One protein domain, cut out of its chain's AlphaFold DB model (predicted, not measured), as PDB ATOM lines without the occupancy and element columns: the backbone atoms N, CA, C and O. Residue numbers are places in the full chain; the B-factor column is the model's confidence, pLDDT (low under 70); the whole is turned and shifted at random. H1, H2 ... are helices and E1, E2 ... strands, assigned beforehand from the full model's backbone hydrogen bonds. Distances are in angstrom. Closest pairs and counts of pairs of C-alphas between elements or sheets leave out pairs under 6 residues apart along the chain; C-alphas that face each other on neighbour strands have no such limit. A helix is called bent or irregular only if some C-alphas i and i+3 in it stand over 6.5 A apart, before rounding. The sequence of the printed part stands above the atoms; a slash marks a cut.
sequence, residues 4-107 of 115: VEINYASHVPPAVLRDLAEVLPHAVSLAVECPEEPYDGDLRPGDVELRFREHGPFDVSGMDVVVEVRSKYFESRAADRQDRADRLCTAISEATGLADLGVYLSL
ATOM      1  N   VAL A   4      49.930  -8.665  38.280       98.38
ATOM      2  CA  VAL A   4      48.855  -9.438  38.899       98.38
ATOM      3  C   VAL A   4      49.404 -10.766  39.397       98.38
ATOM      4  O   VAL A   4      49.961 -11.547  38.624       98.38
ATOM      5  N   GLU A   5      49.233 -11.030  40.686       98.44
ATOM      6  CA  GLU A   5      49.535 -12.325  41.286       98.44
ATOM      7  C   GLU A   5      48.233 -13.016  41.691       98.44
ATOM      8  O   GLU A   5      47.390 -12.437  42.372       98.44
ATOM      9  N   ILE A   6      48.063 -14.254  41.239       98.50
ATOM     10  CA  ILE A   6      46.902 -15.094  41.491       98.50
ATOM     11  C   ILE A   6      47.370 -16.230  42.391       98.50
ATOM     12  O   ILE A   6      47.999 -17.180  41.920       98.50
ATOM     13  N   ASN A   7      47.073 -16.116  43.681       98.19
ATOM     14  CA  ASN A   7      47.293 -17.178  44.654       98.19
ATOM     15  C   ASN A   7      46.041 -18.060  44.709       98.19
ATOM     16  O   ASN A   7      44.938 -17.524  44.803       98.19
ATOM     17  N   TYR A   8      46.186 -19.380  44.593       98.25
ATOM     18  CA  TYR A   8      45.040 -20.290  44.528       98.25
ATOM     19  C   TYR A   8      45.253 -21.601  45.289       98.25
ATOM     20  O   TYR A   8      46.364 -22.127  45.369       98.25
ATOM     21  N   ALA A   9      44.168 -22.158  45.822       97.38
ATOM     22  CA  ALA A   9      44.160 -23.456  46.479       97.38
ATOM     23  C   ALA A   9      44.286 -24.611  45.472       97.38
ATOM     24  O   ALA A   9      43.773 -24.547  44.356       97.38
ATOM     25  N   SER A  10      44.924 -25.706  45.885       95.94
ATOM     26  CA  SER A  10      45.224 -26.861  45.021       95.94
ATOM     27  C   SER A  10      43.993 -27.557  44.430       95.94
ATOM     28  O   SER A  10      44.088 -28.242  43.412       95.94
ATOM     29  N   HIS A  11      42.820 -27.391  45.048       95.25
ATOM     30  CA  HIS A  11      41.559 -27.942  44.546       95.25
ATOM     31  C   HIS A  11      40.873 -27.065  43.493       95.25
ATOM     32  O   HIS A  11      39.873 -27.503  42.920       95.25
ATOM     33  N   VAL A  12      41.379 -25.857  43.215       97.62
ATOM     34  CA  VAL A  12      40.826 -24.991  42.167       97.62
ATOM     35  C   VAL A  12      41.032 -25.659  40.798       97.62
ATOM     36  O   VAL A  12      42.164 -25.979  40.428       97.62
ATOM     37  N   PRO A  13      39.964 -25.889  40.008       97.00
ATOM     38  CA  PRO A  13      40.089 -26.606  38.745       97.00
ATOM     39  C   PRO A  13      40.948 -25.848  37.714       97.00
ATOM     40  O   PRO A  13      40.751 -24.646  37.531       97.00
ATOM     41  N   PRO A  14      41.789 -26.533  36.915       97.50
ATOM     42  CA  PRO A  14      42.569 -25.891  35.851       97.50
ATOM     43  C   PRO A  14      41.734 -25.132  34.810       97.50
ATOM     44  O   PRO A  14      42.225 -24.189  34.198       97.50
ATOM     45  N   ALA A  15      40.473 -25.533  34.604       97.31
ATOM     46  CA  ALA A  15      39.546 -24.802  33.743       97.31
ATOM     47  C   ALA A  15      39.288 -23.382  34.275       97.31
ATOM     48  O   ALA A  15      39.429 -22.433  33.519       97.31
ATOM     49  N   VAL A  16      39.049 -23.241  35.582       97.44
ATOM     50  CA  VAL A  16      38.858 -21.938  36.237       97.44
ATOM     51  C   VAL A  16      40.129 -21.090  36.154       97.44
ATOM     52  O   VAL A  16      40.054 -19.894  35.899       97.44
ATOM     53  N   LEU A  17      41.313 -21.697  36.307       98.25
ATOM     54  CA  LEU A  17      42.587 -20.980  36.156       98.25
ATOM     55  C   LEU A  17      42.788 -20.439  34.732       98.25
ATOM     56  O   LEU A  17      43.324 -19.346  34.558       98.25
ATOM     57  N   ARG A  18      42.338 -21.181  33.714       97.81
ATOM     58  CA  ARG A  18      42.337 -20.708  32.325       97.81
ATOM     59  C   ARG A  18      41.342 -19.564  32.131       97.81
ATOM     60  O   ARG A  18      41.721 -18.557  31.546       97.81
ATOM     61  N   ASP A  19      40.133 -19.686  32.671       97.44
ATOM     62  CA  ASP A  19      39.116 -18.632  32.586       97.44
ATOM     63  C   ASP A  19      39.609 -17.338  33.269       97.44
ATOM     64  O   ASP A  19      39.467 -16.242  32.727       97.44
ATOM     65  N   LEU A  20      40.302 -17.456  34.411       97.94
ATOM     66  CA  LEU A  20      41.000 -16.338  35.056       97.94
ATOM     67  C   LEU A  20      42.058 -15.716  34.137       97.94
ATOM     68  O   LEU A  20      42.110 -14.495  34.008       97.94
ATOM     69  N   ALA A  21      42.902 -16.532  33.498       97.12
ATOM     70  CA  ALA A  21      43.950 -16.039  32.603       97.12
ATOM     71  C   ALA A  21      43.385 -15.270  31.396       97.12
ATOM     72  O   ALA A  21      44.014 -14.320  30.930       97.12
ATOM     73  N   GLU A  22      42.204 -15.654  30.913       95.69
ATOM     74  CA  GLU A  22      41.513 -14.989  29.806       95.69
ATOM     75  C   GLU A  22      40.839 -13.675  30.237       95.69
ATOM     76  O   GLU A  22      40.912 -12.678  29.518       95.69
ATOM     77  N   VAL A  23      40.216 -13.638  31.419       96.19
ATOM     78  CA  VAL A  23      39.385 -12.501  31.860       96.19
ATOM     79  C   VAL A  23      40.187 -11.410  32.573       96.19
ATOM     80  O   VAL A  23      39.901 -10.217  32.410       96.19
ATOM     81  N   LEU A  24      41.203 -11.786  33.358       97.62
ATOM     82  CA  LEU A  24      41.945 -10.851  34.209       97.62
ATOM     83  C   LEU A  24      42.582  -9.672  33.457       97.62
ATOM     84  O   LEU A  24      42.466  -8.559  33.967       97.62
ATOM     85  N   PRO A  25      43.212  -9.830  32.276       96.88
ATOM     86  CA  PRO A  25      43.857  -8.705  31.596       96.88
ATOM     87  C   PRO A  25      42.892  -7.547  31.308       96.88
ATOM     88  O   PRO A  25      43.212  -6.383  31.559       96.88
ATOM     89  N   HIS A  26      41.683  -7.865  30.844       95.94
ATOM     90  CA  HIS A  26      40.661  -6.864  30.542       95.94
ATOM     91  C   HIS A  26      40.061  -6.278  31.818       95.94
ATOM     92  O   HIS A  26      40.025  -5.057  31.985       95.94
ATOM     93  N   ALA A  27      39.656  -7.140  32.753       97.38
ATOM     94  CA  ALA A  27      39.025  -6.714  33.998       97.38
ATOM     95  C   ALA A  27      39.956  -5.831  34.847       97.38
ATOM     96  O   ALA A  27      39.527  -4.811  35.386       97.38
ATOM     97  N   VAL A  28      41.246  -6.173  34.925       97.88
ATOM     98  CA  VAL A  28      42.255  -5.376  35.637       97.88
ATOM     99  C   VAL A  28      42.480  -4.032  34.953       97.88
ATOM    100  O   VAL A  28      42.574  -3.020  35.644       97.88
ATOM    101  N   SER A  29      42.535  -4.000  33.620       96.88
ATOM    102  CA  SER A  29      42.731  -2.752  32.871       96.88
ATOM    103  C   SER A  29      41.574  -1.778  33.084       96.88
ATOM    104  O   SER A  29      41.822  -0.617  33.391       96.88
ATOM    105  N   LEU A  30      40.328  -2.263  33.062       96.75
ATOM    106  CA  LEU A  30      39.155  -1.471  33.451       96.75
ATOM    107  C   LEU A  30      39.222  -1.022  34.917       96.75
ATOM    108  O   LEU A  30      38.960   0.134  35.237       96.75
ATOM    109  N   ALA A  31      39.595  -1.918  35.833       97.00
ATOM    110  CA  ALA A  31      39.655  -1.590  37.255       97.00
ATOM    111  C   ALA A  31      40.698  -0.504  37.557       97.00
ATOM    112  O   ALA A  31      40.490   0.308  38.458       97.00
ATOM    113  N   VAL A  32      41.806  -0.457  36.815       96.12
ATOM    114  CA  VAL A  32      42.904   0.494  37.043       96.12
ATOM    115  C   VAL A  32      42.941   1.649  36.041       96.12
ATOM    116  O   VAL A  32      43.840   2.480  36.133       96.12
ATOM    117  N   GLU A  33      41.998   1.769  35.113       95.81
ATOM    118  CA  GLU A  33      41.991   2.895  34.173       95.81
ATOM    119  C   GLU A  33      41.847   4.238  34.908       95.81
ATOM    120  O   GLU A  33      41.133   4.356  35.913       95.81
ATOM    121  N   CYS A  34      42.536   5.267  34.420       95.06
ATOM    122  CA  CYS A  34      42.405   6.629  34.928       95.06
ATOM    123  C   CYS A  34      42.742   7.652  33.832       95.06
ATOM    124  O   CYS A  34      43.287   7.269  32.800       95.06
ATOM    125  N   PRO A  35      42.443   8.952  34.010       96.06
ATOM    126  CA  PRO A  35      42.706   9.963  32.982       96.06
ATOM    127  C   PRO A  35      44.167  10.032  32.502       96.06
ATOM    128  O   PRO A  35      44.423  10.366  31.350       96.06
ATOM    129  N   GLU A  36      45.124   9.731  33.378       94.50
ATOM    130  CA  GLU A  36      46.561   9.741  33.089       94.50
ATOM    131  C   GLU A  36      47.030   8.511  32.304       94.50
ATOM    132  O   GLU A  36      48.012   8.583  31.567       94.50
ATOM    133  N   GLU A  37      46.339   7.387  32.470       91.25
ATOM    134  CA  GLU A  37      46.599   6.118  31.794       91.25
ATOM    135  C   GLU A  37      45.244   5.526  31.374       91.25
ATOM    136  O   GLU A  37      44.716   4.638  32.058       91.25
ATOM    137  N   PRO A  38      44.632   6.073  30.307       92.25
ATOM    138  CA  PRO A  38      43.354   5.587  29.816       92.25
ATOM    139  C   PRO A  38      43.523   4.195  29.209       92.25
ATOM    140  O   PRO A  38      44.566   3.880  28.634       92.25
ATOM    141  N   TYR A  39      42.475   3.385  29.306       93.62
ATOM    142  CA  TYR A  39      42.406   2.090  28.650       93.62
ATOM    143  C   TYR A  39      41.529   2.202  27.395       93.62
ATOM    144  O   TYR A  39      40.396   2.669  27.453       93.62
ATOM    145  N   ASP A  40      42.072   1.820  26.241       91.75
ATOM    146  CA  ASP A  40      41.419   1.932  24.927       91.75
ATOM    147  C   ASP A  40      40.649   0.665  24.516       91.75
ATOM    148  O   ASP A  40      40.015   0.637  23.461       91.75
ATOM    149  N   GLY A  41      40.677  -0.375  25.355       91.81
ATOM    150  CA  GLY A  41      40.070  -1.672  25.074       91.81
ATOM    151  C   GLY A  41      40.937  -2.608  24.226       91.81
ATOM    152  O   GLY A  41      40.547  -3.759  24.037       91.81
ATOM    153  N   ASP A  42      42.105  -2.168  23.748       91.75
ATOM    154  CA  ASP A  42      43.018  -2.960  22.917       91.75
ATOM    155  C   ASP A  42      44.156  -3.532  23.772       91.75
ATOM    156  O   ASP A  42      45.171  -2.881  24.005       91.75
ATOM    157  N   LEU A  43      43.989  -4.764  24.268       89.19
ATOM    158  CA  LEU A  43      45.037  -5.431  25.047       89.19
ATOM    159  C   LEU A  43      46.131  -5.990  24.155       89.19
ATOM    160  O   LEU A  43      45.885  -6.812  23.268       89.19
ATOM    161  N   ARG A  44      47.367  -5.649  24.494       87.62
ATOM    162  CA  ARG A  44      48.570  -6.177  23.865       87.62
ATOM    163  C   ARG A  44      49.329  -7.082  24.828       87.62
ATOM    164  O   ARG A  44      49.245  -6.929  26.050       87.62
ATOM    165  N   PRO A  45      50.112  -8.035  24.292       83.31
ATOM    166  CA  PRO A  45      51.045  -8.797  25.105       83.31
ATOM    167  C   PRO A  45      51.943  -7.862  25.923       83.31
ATOM    168  O   PRO A  45      52.599  -6.985  25.363       83.31
ATOM    169  N   GLY A  46      51.970  -8.066  27.241       84.19
ATOM    170  CA  GLY A  46      52.745  -7.244  28.168       84.19
ATOM    171  C   GLY A  46      52.009  -6.033  28.746       84.19
ATOM    172  O   GLY A  46      52.598  -5.339  29.561       84.19
ATOM    173  N   ASP A  47      50.742  -5.769  28.409       90.31
ATOM    174  CA  ASP A  47      49.997  -4.680  29.067       90.31
ATOM    175  C   ASP A  47      49.619  -5.018  30.513       90.31
ATOM    176  O   ASP A  47      49.598  -4.137  31.379       90.31
ATOM    177  N   VAL A  48      49.389  -6.307  30.780       95.06
ATOM    178  CA  VAL A  48      49.147  -6.881  32.106       95.06
ATOM    179  C   VAL A  48      49.983  -8.150  32.242       95.06
ATOM    180  O   VAL A  48      49.922  -9.037  31.393       95.06
ATOM    181  N   GLU A  49      50.744  -8.247  33.326       95.56
ATOM    182  CA  GLU A  49      51.525  -9.439  33.663       95.56
ATOM    183  C   GLU A  49      50.744 -10.283  34.675       95.56
ATOM    184  O   GLU A  49      50.418  -9.786  35.755       95.56
ATOM    185  N   LEU A  50      50.472 -11.553  34.359       97.75
ATOM    186  CA  LEU A  50      49.793 -12.494  35.258       97.75
ATOM    187  C   LEU A  50      50.774 -13.538  35.799       97.75
ATOM    188  O   LEU A  50      51.549 -14.125  35.043       97.75
ATOM    189  N   ARG A  51      50.699 -13.834  37.097       98.19
ATOM    190  CA  ARG A  51      51.482 -14.895  37.745       98.19
ATOM    191  C   ARG A  51      50.580 -15.777  38.583       98.19
ATOM    192  O   ARG A  51      50.002 -15.316  39.557       98.19
ATOM    193  N   PHE A  52      50.495 -17.048  38.219       98.44
ATOM    194  CA  PHE A  52      49.721 -18.041  38.955       98.44
ATOM    195  C   PHE A  52      50.623 -18.766  39.948       98.44
ATOM    196  O   PHE A  52      51.657 -19.319  39.567       98.44
ATOM    197  N   ARG A  53      50.213 -18.784  41.214       97.69
ATOM    198  CA  ARG A  53      50.913 -19.449  42.305       97.69
ATOM    199  C   ARG A  53      49.938 -20.309  43.100       97.69
ATOM    200  O   ARG A  53      49.022 -19.804  43.736       97.69
ATOM    201  N   GLU A  54      50.154 -21.615  43.072       97.94
ATOM    202  CA  GLU A  54      49.436 -22.531  43.958       97.94
ATOM    203  C   GLU A  54      49.891 -22.308  45.409       97.94
ATOM    204  O   GLU A  54      51.068 -22.021  45.657       97.94
ATOM    205  N   HIS A  55      48.974 -22.445  46.366       96.44
ATOM    206  CA  HIS A  55      49.291 -22.393  47.788       96.44
ATOM    207  C   HIS A  55      50.319 -23.470  48.156       96.44
ATOM    208  O   HIS A  55      50.155 -24.658  47.872       96.44
ATOM    209  N   GLY A  56      51.387 -23.048  48.828       94.31
ATOM    210  CA  GLY A  56      52.380 -23.942  49.398       94.31
ATOM    211  C   GLY A  56      51.871 -24.663  50.654       94.31
ATOM    212  O   GLY A  56      50.870 -24.273  51.253       94.31
ATOM    213  N   PRO A  57      52.603 -25.684  51.136       93.94
ATOM    214  CA  PRO A  57      52.187 -26.511  52.276       93.94
ATOM    215  C   PRO A  57      52.117 -25.765  53.620       93.94
ATOM    216  O   PRO A  57      51.604 -26.312  54.593       93.94
ATOM    217  N   PHE A  58      52.662 -24.548  53.691       95.56
ATOM    218  CA  PHE A  58      52.666 -23.705  54.889       95.56
ATOM    219  C   PHE A  58      51.873 -22.407  54.706       95.56
ATOM    220  O   PHE A  58      51.835 -21.590  55.627       95.56
ATOM    221  N   ASP A  59      51.259 -22.211  53.539       94.31
ATOM    222  CA  ASP A  59      50.437 -21.037  53.279       94.31
ATOM    223  C   ASP A  59      49.069 -21.231  53.951       94.31
ATOM    224  O   ASP A  59      48.459 -22.300  53.874       94.31
ATOM    225  N   VAL A  60      48.593 -20.195  54.645       91.88
ATOM    226  CA  VAL A  60      47.289 -20.189  55.321       91.88
ATOM    227  C   VAL A  60      46.439 -19.104  54.681       91.88
ATOM    228  O   VAL A  60      46.682 -17.916  54.888       91.88
ATOM    229  N   SER A  61      45.440 -19.523  53.910       90.44
ATOM    230  CA  SER A  61      44.456 -18.644  53.280       90.44
ATOM    231  C   SER A  61      43.055 -19.057  53.713       90.44
ATOM    232  O   SER A  61      42.770 -20.245  53.853       90.44
ATOM    233  N   GLY A  62      42.189 -18.067  53.930       91.19
ATOM    234  CA  GLY A  62      40.752 -18.279  54.116       91.19
ATOM    235  C   GLY A  62      39.950 -18.182  52.819       91.19
ATOM    236  O   GLY A  62      38.733 -18.161  52.909       91.19
ATOM    237  N   MET A  63      40.636 -18.050  51.678       95.25
ATOM    238  CA  MET A  63      40.063 -17.880  50.344       95.25
ATOM    239  C   MET A  63      40.658 -18.923  49.391       95.25
ATOM    240  O   MET A  63      41.881 -19.126  49.399       95.25
ATOM    241  N   ASP A  64      39.827 -19.509  48.532       96.62
ATOM    242  CA  ASP A  64      40.261 -20.397  47.448       96.62
ATOM    243  C   ASP A  64      41.131 -19.681  46.415       96.62
ATOM    244  O   ASP A  64      42.080 -20.276  45.905       96.62
ATOM    245  N   VAL A  65      40.835 -18.413  46.110       98.19
ATOM    246  CA  VAL A  65      41.625 -17.586  45.187       98.19
ATOM    247  C   VAL A  65      41.808 -16.174  45.744       98.19
ATOM    248  O   VAL A  65      40.853 -15.533  46.175       98.19
ATOM    249  N   VAL A  66      43.029 -15.645  45.680       98.19
ATOM    250  CA  VAL A  66      43.341 -14.234  45.945       98.19
ATOM    251  C   VAL A  66      44.060 -13.638  44.741       98.19
ATOM    252  O   VAL A  66      45.124 -14.110  44.343       98.19
ATOM    253  N   VAL A  67      43.488 -12.573  44.184       98.50
ATOM    254  CA  VAL A  67      44.055 -11.797  43.078       98.50
ATOM    255  C   VAL A  67      44.641 -10.502  43.635       98.50
ATOM    256  O   VAL A  67      43.918  -9.564  43.977       98.50
ATOM    257  N   GLU A  68      45.963 -10.435  43.731       98.44
ATOM    258  CA  GLU A  68      46.684  -9.204  44.046       98.44
ATOM    259  C   GLU A  68      46.970  -8.434  42.759       98.44
ATOM    260  O   GLU A  68      47.616  -8.941  41.848       98.44
ATOM    261  N   VAL A  69      46.533  -7.180  42.707       98.44
ATOM    262  CA  VAL A  69      46.816  -6.252  41.614       98.44
ATOM    263  C   VAL A  69      47.722  -5.149  42.133       98.44
ATOM    264  O   VAL A  69      47.401  -4.453  43.095       98.44
ATOM    265  N   ARG A  70      48.850  -4.936  41.459       97.75
ATOM    266  CA  ARG A  70      49.766  -3.823  41.718       97.75
ATOM    267  C   ARG A  70      49.793  -2.922  40.498       97.75
ATOM    268  O   ARG A  70      50.251  -3.337  39.437       97.75
ATOM    269  N   SER A  71      49.334  -1.686  40.646       95.69
ATOM    270  CA  SER A  71      49.355  -0.696  39.565       95.69
ATOM    271  C   SER A  71      49.965   0.622  40.030       95.69
ATOM    272  O   SER A  71      50.022   0.911  41.220       95.69
ATOM    273  N   LYS A  72      50.463   1.434  39.100       94.88
ATOM    274  CA  LYS A  72      51.111   2.708  39.430       94.88
ATOM    275  C   LYS A  72      50.146   3.635  40.178       94.88
ATOM    276  O   LYS A  72      48.971   3.729  39.827       94.88
ATOM    277  N   TYR A  73      50.642   4.343  41.187       96.00
ATOM    278  CA  TYR A  73      49.858   5.360  41.880       96.00
ATOM    279  C   TYR A  73      49.549   6.568  40.981       96.00
ATOM    280  O   TYR A  73      50.464   7.205  40.459       96.00
ATOM    281  N   PHE A  74      48.264   6.914  40.901       95.62
ATOM    282  CA  PHE A  74      47.753   8.224  40.501       95.62
ATOM    283  C   PHE A  74      46.651   8.619  41.480       95.62
ATOM    284  O   PHE A  74      45.912   7.755  41.954       95.62
ATOM    285  N   GLU A  75      46.533   9.908  41.787       96.44
ATOM    286  CA  GLU A  75      45.525  10.399  42.734       96.44
ATOM    287  C   GLU A  75      44.100  10.094  42.247       96.44
ATOM    288  O   GLU A  75      43.280   9.593  43.015       96.44
ATOM    289  N   SER A  76      43.850  10.282  40.948       96.00
ATOM    290  CA  SER A  76      42.588   9.965  40.269       96.00
ATOM    291  C   SER A  76      42.171   8.493  40.425       96.00
ATOM    292  O   SER A  76      41.018   8.205  40.723       96.00
ATOM    293  N   ARG A  77      43.121   7.561  40.274       95.19
ATOM    294  CA  ARG A  77      42.947   6.105  40.430       95.19
ATOM    295  C   ARG A  77      42.769   5.700  41.894       95.19
ATOM    296  O   ARG A  77      42.112   4.710  42.203       95.19
ATOM    297  N   ALA A  78      43.408   6.431  42.801       96.00
ATOM    298  CA  ALA A  78      43.404   6.128  44.223       96.00
ATOM    299  C   ALA A  78      42.125   6.596  44.933       96.00
ATOM    300  O   ALA A  78      41.810   6.041  45.989       96.00
ATOM    301  N   ALA A  79      41.421   7.588  44.379       97.19
ATOM    302  CA  ALA A  79      40.234   8.200  44.974       97.19
ATOM    303  C   ALA A  79      39.087   7.201  45.222       97.19
ATOM    304  O   ALA A  79      38.433   7.275  46.259       97.19
ATOM    305  N   ASP A  80      38.894   6.235  44.324       96.38
ATOM    306  CA  ASP A  80      37.820   5.231  44.331       96.38
ATOM    307  C   ASP A  80      38.370   3.789  44.370       96.38
ATOM    308  O   ASP A  80      37.778   2.850  43.838       96.38
ATOM    309  N   ARG A  81      39.533   3.588  45.011       96.62
ATOM    310  CA  ARG A  81      40.242   2.290  45.026       96.62
ATOM    311  C   ARG A  81      39.421   1.112  45.559       96.62
ATOM    312  O   ARG A  81      39.599   0.004  45.065       96.62
ATOM    313  N   GLN A  82      38.560   1.334  46.555       98.00
ATOM    314  CA  GLN A  82      37.743   0.260  47.126       98.00
ATOM    315  C   GLN A  82      36.688  -0.184  46.111       98.00
ATOM    316  O   GLN A  82      36.665  -1.349  45.737       98.00
ATOM    317  N   ASP A  83      35.933   0.763  45.551       98.06
ATOM    318  CA  ASP A  83      34.933   0.498  44.513       98.06
ATOM    319  C   ASP A  83      35.545  -0.182  43.276       98.06
ATOM    320  O   ASP A  83      34.893  -0.971  42.595       98.06
ATOM    321  N   ARG A  84      36.807   0.115  42.943       97.94
ATOM    322  CA  ARG A  84      37.550  -0.580  41.875       97.94
ATOM    323  C   ARG A  84      37.852  -2.033  42.227       97.94
ATOM    324  O   ARG A  84      37.651  -2.903  41.384       97.94
ATOM    325  N   ALA A  85      38.320  -2.295  43.447       98.50
ATOM    326  CA  ALA A  85      38.576  -3.653  43.920       98.50
ATOM    327  C   ALA A  85      37.279  -4.476  43.974       98.50
ATOM    328  O   ALA A  85      37.259  -5.609  43.497       98.50
ATOM    329  N   ASP A  86      36.186  -3.883  44.458       98.38
ATOM    330  CA  ASP A  86      34.878  -4.538  44.564       98.38
ATOM    331  C   ASP A  86      34.298  -4.870  43.181       98.38
ATOM    332  O   ASP A  86      33.823  -5.986  42.945       98.38
ATOM    333  N   ARG A  87      34.396  -3.934  42.225       97.94
ATOM    334  CA  ARG A  87      33.997  -4.166  40.826       97.94
ATOM    335  C   ARG A  87      34.829  -5.260  40.169       97.94
ATOM    336  O   ARG A  87      34.264  -6.111  39.486       97.94
ATOM    337  N   LEU A  88      36.146  -5.263  40.385       98.25
ATOM    338  CA  LEU A  88      37.025  -6.308  39.862       98.25
ATOM    339  C   LEU A  88      36.674  -7.678  40.456       98.25
ATOM    340  O   LEU A  88      36.561  -8.650  39.715       98.25
ATOM    341  N   CYS A  89      36.448  -7.745  41.769       98.25
ATOM    342  CA  CYS A  89      36.049  -8.973  42.452       98.25
ATOM    343  C   CYS A  89      34.731  -9.520  41.885       98.25
ATOM    344  O   CYS A  89      34.646 -10.695  41.525       98.25
ATOM    345  N   THR A  90      33.739  -8.641  41.708       97.94
ATOM    346  CA  THR A  90      32.440  -8.986  41.112       97.94
ATOM    347  C   THR A  90      32.603  -9.515  39.687       97.94
ATOM    348  O   THR A  90      32.119 -10.600  39.386       97.94
ATOM    349  N   ALA A  91      33.348  -8.808  38.831       97.19
ATOM    350  CA  ALA A  91      33.547  -9.204  37.438       97.19
ATOM    351  C   ALA A  91      34.229 -10.576  37.305       97.19
ATOM    352  O   ALA A  91      33.855 -11.381  36.453       97.19
ATOM    353  N   ILE A  92      35.213 -10.867  38.161       97.38
ATOM    354  CA  ILE A  92      35.888 -12.170  38.172       97.38
ATOM    355  C   ILE A  92      34.930 -13.267  38.650       97.38
ATOM    356  O   ILE A  92      34.864 -14.327  38.027       97.38
ATOM    357  N   SER A  93      34.190 -13.030  39.738       97.00
ATOM    358  CA  SER A  93      33.228 -14.000  40.272       97.00
ATOM    359  C   SER A  93      32.142 -14.336  39.244       97.00
ATOM    360  O   SER A  93      31.887 -15.511  38.989       97.00
ATOM    361  N   GLU A  94      31.579 -13.330  38.571       95.94
ATOM    362  CA  GLU A  94      30.576 -13.517  37.516       95.94
ATOM    363  C   GLU A  94      31.115 -14.311  36.319       95.94
ATOM    364  O   GLU A  94      30.406 -15.158  35.774       95.94
ATOM    365  N   ALA A  95      32.366 -14.072  35.918       94.75
ATOM    366  CA  ALA A  95      32.955 -14.730  34.756       94.75
ATOM    367  C   ALA A  95      33.423 -16.170  35.028       94.75
ATOM    368  O   ALA A  95      33.423 -16.994  34.117       94.75
ATOM    369  N   THR A  96      33.831 -16.475  36.263       95.31
ATOM    370  CA  THR A  96      34.462 -17.762  36.618       95.31
ATOM    371  C   THR A  96      33.577 -18.670  37.474       95.31
ATOM    372  O   THR A  96      33.856 -19.860  37.602       95.31
ATOM    373  N   GLY A  97      32.523 -18.127  38.090       95.38
ATOM    374  CA  GLY A  97      31.686 -18.838  39.057       95.38
ATOM    375  C   GLY A  97      32.359 -19.088  40.412       95.38
ATOM    376  O   GLY A  97      31.826 -19.856  41.216       95.38
ATOM    377  N   LEU A  98      33.517 -18.473  40.683       94.69
ATOM    378  CA  LEU A  98      34.189 -18.568  41.978       94.69
ATOM    379  C   LEU A  98      33.349 -17.902  43.073       94.69
ATOM    380  O   LEU A  98      33.004 -16.722  42.977       94.69
ATOM    381  N   ALA A  99      33.056 -18.662  44.129       91.50
ATOM    382  CA  ALA A  99      32.333 -18.176  45.305       91.50
ATOM    383  C   ALA A  99      33.265 -17.642  46.406       91.50
ATOM    384  O   ALA A  99      32.844 -16.804  47.198       91.50
ATOM    385  N   ASP A 100      34.507 -18.130  46.456       95.50
ATOM    386  CA  ASP A 100      35.484 -17.809  47.496       95.50
ATOM    387  C   ASP A 100      36.719 -17.142  46.871       95.50
ATOM    388  O   ASP A 100      37.678 -17.787  46.441       95.50
ATOM    389  N   LEU A 101      36.619 -15.822  46.708       97.12
ATOM    390  CA  LEU A 101      37.551 -14.995  45.950       97.12
ATOM    391  C   LEU A 101      37.833 -13.690  46.701       97.12
ATOM    392  O   LEU A 101      36.913 -12.981  47.108       97.12
ATOM    393  N   GLY A 102      39.111 -13.330  46.797       97.81
ATOM    394  CA  GLY A 102      39.563 -12.022  47.260       97.81
ATOM    395  C   GLY A 102      40.277 -11.232  46.164       97.81
ATOM    396  O   GLY A 102      41.029 -11.792  45.370       97.81
ATOM    397  N   VAL A 103      40.101  -9.911  46.165       98.38
ATOM    398  CA  VAL A 103      40.898  -8.979  45.356       98.38
ATOM    399  C   VAL A 103      41.623  -8.011  46.280       98.38
ATOM    400  O   VAL A 103      41.006  -7.368  47.128       98.38
ATOM    401  N   TYR A 104      42.932  -7.873  46.090       98.06
ATOM    402  CA  TYR A 104      43.751  -6.891  46.790       98.06
ATOM    403  C   TYR A 104      44.371  -5.918  45.785       98.06
ATOM    404  O   TYR A 104      45.310  -6.262  45.070       98.06
ATOM    405  N   LEU A 105      43.842  -4.692  45.715       98.25
ATOM    406  CA  LEU A 105      44.349  -3.645  44.828       98.25
ATOM    407  C   LEU A 105      45.323  -2.729  45.575       98.25
ATOM    408  O   LEU A 105      44.930  -1.953  46.448       98.25
ATOM    409  N   SER A 106      46.593  -2.766  45.180       97.06
ATOM    410  CA  SER A 106      47.634  -1.877  45.685       97.06
ATOM    411  C   SER A 106      48.091  -0.879  44.619       97.06
ATOM    412  O   SER A 106      48.292  -1.213  43.448       97.06
ATOM    413  N   LEU A 107      48.274   0.371  45.047       96.50
ATOM    414  CA  LEU A 107      48.693   1.485  44.197       96.50
ATOM    415  C   LEU A 107      50.011   2.090  44.705       96.50
ATOM    416  O   LEU A 107      49.994   3.160  45.317       96.50
TER     417      LEU A 107
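AT A GLANCE: This is residues 4 to 107 of the 115 residues of an uncharacterized protein of Lentzea albida (UniProt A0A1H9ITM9). One twisted sheet of four strands has H3 and the second arm of the bent helix H1 packed side by side over one face, while the other face has no named helix over it. The first arm of H1 turns off at an angle and only grazes the sheet, and the short H2 lies off the sheet. The printed part has 104 residues, with elements in the order E1, H1, E2, E3, H2, H3, E4, and is of the mixed class, with helices and strands. The sheet's order is E2, E1, E3, E4, mixed parallel and antiparallel. The whole is compact, with a radius of gyration of the C-alphas of 13.7 A, yet elongated, spanning 41 by 25 by 22 A.

IN THESE COORDINATES: E1, residues 4 to 8, begins at C-alpha 4 (48.855, -9.438, 38.899) and is 12.8 A long. H1, residues 14 to 32, was assigned as one helix by its hydrogen bonds, but it is bent, with C-alphas 22 and 25 6.9 A apart; its arms are H1a, residues 14 to 22, 12.5 A, and H1b, residues 25 to 32, 10.7 A. E2, residues 49 to 54, is 16.8 A long, and E3, residues 65 to 70, is 16.4 A. H2, residues 75 to 78, is 5.0 A long. H3, residues 81 to 96, is 22.5 A long and begins at C-alpha 81 (40.242, 2.290, 45.026). E4, residues 101 to 106, is 16.5 A long and ends at C-alpha 106 (47.634, -1.877, 45.685).

HOW THE PARTS SIT: E1 and E3 are antiparallel, with N 5 and O 68 2.9 A apart, within hydrogen-bond range. E2 is parallel to E1, with N 6 and O 51 at 2.8 A, and E4 is parallel to E3, with N 67 and O 102 at 2.8 A. E1, H1, E2 and E3, H2 H3, E4 are strand-helix-strand units, two parallel neighbour strands with helix between, each with a right-handed crossover. H3 lies over E4 at a height over the sheet of 7.9 A; the C-alphas of Cys 89 and Val 103, their closest, are 5.7 A apart. H1b is on the same face, two layers in all, at a height of 9.6 A. H1b touches H3 at a shallow tilt of 21 degrees, opposite ways, closest at the C-alphas of Ala 31 and Arg 84, 5.2 A. Every O i to N i+4 pair is within hydrogen-bond range in H1a, H1b and H3; H2 is too short for one.

THE WHOLE: The C-alphas of Pro 35 and Pro 57 are the two farthest apart, 42.3 A. The printed part has no cut. The link from H1 to E2, residues 33 to 48, is long. No printed residue is under 70 in pLDDT.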